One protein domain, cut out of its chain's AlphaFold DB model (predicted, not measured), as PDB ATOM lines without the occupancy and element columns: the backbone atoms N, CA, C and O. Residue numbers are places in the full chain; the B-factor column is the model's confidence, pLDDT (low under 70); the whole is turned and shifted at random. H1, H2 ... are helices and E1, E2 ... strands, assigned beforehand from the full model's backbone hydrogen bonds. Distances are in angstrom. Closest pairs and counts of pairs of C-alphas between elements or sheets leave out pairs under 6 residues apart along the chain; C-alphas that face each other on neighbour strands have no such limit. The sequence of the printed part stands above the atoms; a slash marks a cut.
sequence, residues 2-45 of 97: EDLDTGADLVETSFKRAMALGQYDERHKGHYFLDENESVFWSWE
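AT A GLANCE: This is residues 2 to 45 of the 97 residues of the protein "GH18 domain-containing protein" of Botrytis elliptica (UniProt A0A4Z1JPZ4). Look for a single helix, H1, packed over one face of a small two-stranded hairpin, E1 and E2, whose other face is bare. The first residues, 2 to 6, make a tail at one end of the long axis, and the loop around Arg 27 lies at the other end. You have 44 residues printed, with one named helix and two named strands in the order H1, E1, E2; the sheet's order is E1 - E2, antiparallel, and the class is mixed, helices and strands. The whole is loose, with a radius of gyration of the C-alphas of 12.1 A, and the C-alphas span 43 by 14 by 12 A.

IN THESE COORDINATES: Start at C-alpha 2, at (104.371, 154.293, 65.290), and read on to C-alpha 7 at (92.931, 155.128, 74.080), where H1 begins. H1 holds residues 7 to 21 and measures 21.0 A from first to last C-alpha, ending at (88.494, 135.422, 79.928). Read past residues 22 to 30 to reach E1, residues 31 to 35, 13.6 A long. After four more residues comes E2, residues 40 to 44, 13.2 A long, which ends with C-alpha 44 at (79.965, 143.151, 85.650).

HOW THE PARTS SIT: Begin with the helix, where in H1 every O i to N i+4 pair is within hydrogen-bond range. Compare Ala 18 with Phe 33: their C-alphas, the closest of H1 and E1, are 5.3 A apart. The closest C-alphas of H1 and E2 are those of Ala 18 and Trp 42, 6.7 A apart. Residues 10 to 21 of H1 make its pairs of C-alphas within 10 A of the sheet, 22 with E1 and 16 with E2. Past the helix, you will find residues 23 to 24 in a short antiparallel pairing with residues 31 to 32 of E1. E1 and E2 are a hairpin, antiparallel, with 166 degrees between their directions. Check N 33 and O 42 at 2.9 A, and N 42 and O 33 at 2.8 A, within hydrogen-bond range. C-alphas 32 and 43 face each other at 4.2 A.

THE WHOLE: In outline the printed part is a rod, and its two farthest C-alphas, those of Glu 2 and Arg 27, are 43.1 A apart. From Glu 2 to Glu 45, the first and last printed residues, the C-alphas are 37.1 A apart. The printed part has no cut; the link from H1 to E1 is short, and the link from E1 to E2 is tight. In the B-factor column the mean pLDDT of the printed part is 90.0, and the model's confidence is under 70 at residues 2 to 7, of which residue 7 belongs to H1.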
ATOM      1  N   GLU A   2     105.061 155.035  64.232       53.53
ATOM      2  CA  GLU A   2     104.371 154.293  65.290       53.53
ATOM      3  C   GLU A   2     102.910 154.715  65.199       53.53
ATOM      4  O   GLU A   2     102.602 155.900  65.357       53.53
ATOM      5  N   ASP A   3     102.046 153.776  64.827       58.44
ATOM      6  CA  ASP A   3     100.608 153.962  64.940       58.44
ATOM      7  C   ASP A   3     100.325 154.188  66.426       58.44
ATOM      8  O   ASP A   3     100.525 153.301  67.255       58.44
ATOM      9  N   LEU A   4      99.982 155.428  66.774       58.41
ATOM     10  CA  LEU A   4      99.578 155.792  68.123       58.41
ATOM     11  C   LEU A   4      98.248 155.092  68.387       58.41
ATOM     12  O   LEU A   4      97.202 155.585  67.968       58.41
ATOM     13  N   ASP A   5      98.333 153.934  69.034       61.66
ATOM     14  CA  ASP A   5      97.195 153.178  69.540       61.66
ATOM     15  C   ASP A   5      96.323 154.137  70.353       61.66
ATOM     16  O   ASP A   5      96.769 154.740  71.340       61.66
ATOM     17  N   THR A   6      95.121 154.419  69.858       66.94
ATOM     18  CA  THR A   6      94.283 155.421  70.505       66.94
ATOM     19  C   THR A   6      93.734 154.823  71.793       66.94
ATOM     20  O   THR A   6      93.478 153.625  71.881       66.94
ATOM     21  N   GLY A   7      93.490 155.641  72.821       68.88
ATOM     22  CA  GLY A   7      92.931 155.128  74.080       68.88
ATOM     23  C   GLY A   7      91.603 154.363  73.915       68.88
ATOM     24  O   GLY A   7      91.247 153.570  74.780       68.88
ATOM     25  N   ALA A   8      90.879 154.569  72.807       74.94
ATOM     26  CA  ALA A   8      89.671 153.818  72.473       74.94
ATOM     27  C   ALA A   8      89.973 152.376  72.019       74.94
ATOM     28  O   ALA A   8      89.273 151.451  72.436       74.94
ATOM     29  N   ASP A   9      91.031 152.180  71.232       81.81
ATOM     30  CA  ASP A   9      91.447 150.874  70.708       81.81
ATOM     31  C   ASP A   9      91.950 149.951  71.836       81.81
ATOM     32  O   ASP A   9      91.625 148.755  71.874       81.81
ATOM     33  N   LEU A  10      92.639 150.528  72.830       86.94
ATOM     34  CA  LEU A  10      93.079 149.829  74.045       86.94
ATOM     35  C   LEU A  10      91.889 149.316  74.872       86.94
ATOM     36  O   LEU A  10      91.852 148.152  75.281       86.94
ATOM     37  N   VAL A  11      90.871 150.159  75.082       92.25
ATOM     38  CA  VAL A  11      89.675 149.788  75.858       92.25
ATOM     39  C   VAL A  11      88.847 148.736  75.124       92.25
ATOM     40  O   VAL A  11      88.393 147.782  75.754       92.25
ATOM     41  N   GLU A  12      88.676 148.854  73.804       94.50
ATOM     42  CA  GLU A  12      87.956 147.849  73.014       94.50
ATOM     43  C   GLU A  12      88.653 146.483  73.079       94.50
ATOM     44  O   GLU A  12      88.009 145.450  73.296       94.50
ATOM     45  N   THR A  13      89.976 146.468  72.922       95.06
ATOM     46  CA  THR A  13      90.767 145.237  72.990       95.06
ATOM     47  C   THR A  13      90.698 144.621  74.388       95.06
ATOM     48  O   THR A  13      90.484 143.409  74.519       95.06
ATOM     49  N   SER A  14      90.787 145.444  75.436       96.75
ATOM     50  CA  SER A  14      90.623 144.999  76.820       96.75
ATOM     51  C   SER A  14      89.239 144.414  77.085       96.75
ATOM     52  O   SER A  14      89.113 143.332  77.661       96.75
ATOM     53  N   PHE A  15      88.189 145.074  76.593       96.50
ATOM     54  CA  PHE A  15      86.812 144.622  76.748       96.50
ATOM     55  C   PHE A  15      86.582 143.253  76.094       96.50
ATOM     56  O   PHE A  15      85.979 142.366  76.700       96.50
ATOM     57  N   LYS A  16      87.123 143.027  74.888       96.69
ATOM     58  CA  LYS A  16      87.059 141.714  74.220       96.69
ATOM     59  C   LYS A  16      87.711 140.615  75.059       96.69
ATOM     60  O   LYS A  16      87.149 139.524  75.167       96.69
ATOM     61  N   ARG A  17      88.862 140.894  75.686       97.62
ATOM     62  CA  ARG A  17      89.511 139.954  76.616       97.62
ATOM     63  C   ARG A  17      88.655 139.712  77.854       97.62
ATOM     64  O   ARG A  17      88.471 138.554  78.215       97.62
ATOM     65  N   ALA A  18      88.069 140.754  78.440       98.12
ATOM     66  CA  ALA A  18      87.181 140.626  79.593       98.12
ATOM     67  C   ALA A  18      85.985 139.710  79.304       98.12
ATOM     68  O   ALA A  18      85.699 138.806  80.089       98.12
ATOM     69  N   MET A  19      85.336 139.875  78.148       96.75
ATOM     70  CA  MET A  19      84.202 139.033  77.749       96.75
ATOM     71  C   MET A  19      84.593 137.571  77.484       96.75
ATOM     72  O   MET A  19      83.761 136.684  77.658       96.75
ATOM     73  N   ALA A  20      85.837 137.301  77.079       97.50
ATOM     74  CA  ALA A  20      86.317 135.947  76.785       97.50
ATOM     75  C   ALA A  20      86.938 135.224  77.995       97.50
ATOM     76  O   ALA A  20      86.842 134.004  78.094       97.50
ATOM     77  N   LEU A  21      87.612 135.961  78.883       97.75
ATOM     78  CA  LEU A  21      88.494 135.422  79.928       97.75
ATOM     79  C   LEU A  21      88.067 135.800  81.348       97.75
ATOM     80  O   LEU A  21      88.793 135.517  82.304       97.75
ATOM     81  N   GLY A  22      86.927 136.469  81.503       97.69
ATOM     82  CA  GLY A  22      86.439 136.852  82.814       97.69
ATOM     83  C   GLY A  22      86.201 135.654  83.736       97.69
ATOM     84  O   GLY A  22      85.938 134.532  83.305       97.69
ATOM     85  N   GLN A  23      86.305 135.913  85.034       97.38
ATOM     86  CA  GLN A  23      86.280 134.909  86.087       97.38
ATOM     87  C   GLN A  23      85.245 135.264  87.146       97.38
ATOM     88  O   GLN A  23      85.011 136.434  87.453       97.38
ATOM     89  N   TYR A  24      84.665 134.230  87.749       96.69
ATOM     90  CA  TYR A  24      83.777 134.373  88.891       96.69
ATOM     91  C   TYR A  24      84.544 134.116  90.194       96.69
ATOM     92  O   TYR A  24      85.103 133.040  90.402       96.69
ATOM     93  N   ASP A  25      84.557 135.098  91.093       95.62
ATOM     94  CA  ASP A  25      85.113 134.977  92.438       95.62
ATOM     95  C   ASP A  25      84.164 134.150  93.316       95.62
ATOM     96  O   ASP A  25      83.121 134.629  93.758       95.62
ATOM     97  N   GLU A  26      84.523 132.906  93.626       93.69
ATOM     98  CA  GLU A  26      83.697 132.063  94.495       93.69
ATOM     99  C   GLU A  26      83.712 132.480  95.974       93.69
ATOM    100  O   GLU A  26      82.837 132.057  96.732       93.69
ATOM    101  N   ARG A  27      84.648 133.320  96.416       92.75
ATOM    102  CA  ARG A  27      84.685 133.840  97.787       92.75
ATOM    103  C   ARG A  27      83.799 135.072  97.938       92.75
ATOM    104  O   ARG A  27      83.008 135.123  98.876       92.75
ATOM    105  N   HIS A  28      83.913 136.037  97.028       91.31
ATOM    106  CA  HIS A  28      83.183 137.314  97.101       91.31
ATOM    107  C   HIS A  28      81.969 137.390  96.164       91.31
ATOM    108  O   HIS A  28      81.221 138.365  96.201       91.31
ATOM    109  N   LYS A  29      81.728 136.338  95.376       91.75
ATOM    110  CA  LYS A  29      80.562 136.140  94.504       91.75
ATOM    111  C   LYS A  29      80.420 137.191  93.399       91.75
ATOM    112  O   LYS A  29      79.304 137.511  93.020       91.75
ATOM    113  N   GLY A  30      81.518 137.731  92.872       93.69
ATOM    114  CA  GLY A  30      81.513 138.731  91.790       93.69
ATOM    115  C   GLY A  30      82.136 138.206  90.499       93.69
ATOM    116  O   GLY A  30      83.005 137.343  90.556       93.69
ATOM    117  N   HIS A  31      81.722 138.737  89.346       97.38
ATOM    118  CA  HIS A  31      82.390 138.470  88.073       97.38
ATOM    119  C   HIS A  31      83.323 139.630  87.720       97.38
ATOM    120  O   HIS A  31      82.964 140.803  87.880       97.38
ATOM    121  N   TYR A  32      84.531 139.305  87.268       98.06
ATOM    122  CA  TYR A  32      85.540 140.305  86.954       98.06
ATOM    123  C   TYR A  32      86.567 139.818  85.931       98.06
ATOM    124  O   TYR A  32      86.644 138.632  85.612       98.06
ATOM    125  N   PHE A  33      87.377 140.747  85.437       98.31
ATOM    126  CA  PHE A  33      88.599 140.478  84.691       98.31
ATOM    127  C   PHE A  33      89.615 141.584  84.982       98.31
ATOM    128  O   PHE A  33      89.273 142.764  84.920       98.31
ATOM    129  N   LEU A  34      90.855 141.209  85.301       97.69
ATOM    130  CA  LEU A  34      91.969 142.147  85.405       97.69
ATOM    131  C   LEU A  34      92.814 142.027  84.139       97.69
ATOM    132  O   LEU A  34      93.437 140.994  83.905       97.69
ATOM    133  N   ASP A  35      92.820 143.080  83.331       97.25
ATOM    134  CA  ASP A  35      93.683 143.187  82.166       97.25
ATOM    135  C   ASP A  35      94.983 143.893  82.548       97.25
ATOM    136  O   ASP A  35      95.047 145.122  82.607       97.25
ATOM    137  N   GLU A  36      96.023 143.113  82.825       95.31
ATOM    138  CA  GLU A  36      97.331 143.647  83.212       95.31
ATOM    139  C   GLU A  36      98.049 144.357  82.056       95.31
ATOM    140  O   GLU A  36      98.891 145.215  82.316       95.31
ATOM    141  N   ASN A  37      97.696 144.059  80.797       92.00
ATOM    142  CA  ASN A  37      98.314 144.709  79.637       92.00
ATOM    143  C   ASN A  37      97.896 146.181  79.545       92.00
ATOM    144  O   ASN A  37      98.740 147.043  79.327       92.00
ATOM    145  N   GLU A  38      96.610 146.461  79.771       91.69
ATOM    146  CA  GLU A  38      96.046 147.821  79.685       91.69
ATOM    147  C   GLU A  38      95.863 148.488  81.051       91.69
ATOM    148  O   GLU A  38      95.393 149.619  81.135       91.69
ATOM    149  N   SER A  39      96.204 147.794  82.142       93.06
ATOM    150  CA  SER A  39      95.939 148.244  83.517       93.06
ATOM    151  C   SER A  39      94.458 148.571  83.776       93.06
ATOM    152  O   SER A  39      94.134 149.537  84.470       93.06
ATOM    153  N   VAL A  40      93.544 147.755  83.236       95.56
ATOM    154  CA  VAL A  40      92.088 147.927  83.380       95.56
ATOM    155  C   VAL A  40      91.492 146.804  84.222       95.56
ATOM    156  O   VAL A  40      91.757 145.623  84.001       95.56
ATOM    157  N   PHE A  41      90.627 147.168  85.167       97.31
ATOM    158  CA  PHE A  41      89.813 146.222  85.922       97.31
ATOM    159  C   PHE A  41      88.350 146.305  85.479       97.31
ATOM    160  O   PHE A  41      87.702 147.340  85.634       97.31
ATOM    161  N   TRP A  42      87.826 145.197  84.964       98.00
ATOM    162  CA  TRP A  42      86.435 145.044  84.554       98.00
ATOM    163  C   TRP A  42      85.656 144.285  85.620       98.00
ATOM    164  O   TRP A  42      86.090 143.227  86.069       98.00
ATOM    165  N   SER A  43      84.470 144.772  85.975       97.50
ATOM    166  CA  SER A  43      83.501 144.022  86.776       97.50
ATOM    167  C   SER A  43      82.098 144.236  86.229       97.50
ATOM    168  O   SER A  43      81.752 145.338  85.809       97.50
ATOM    169  N   TRP A  44      81.320 143.160  86.186       96.19
ATOM    170  CA  TRP A  44      79.965 143.151  85.650       96.19
ATOM    171  C   TRP A  44      79.153 142.016  86.278       96.19
ATOM    172  O   TRP A  44      79.681 141.165  86.998       96.19
ATOM    173  N   GLU A  45      77.852 142.006  86.011       95.06
ATOM    174  CA  GLU A  45      76.982 140.879  86.342       95.06
ATOM    175  C   GLU A  45      76.866 139.933  85.148       95.06
ATOM    176  O   GLU A  45      76.843 140.374  84.006       95.06
TER     177      GLU A  45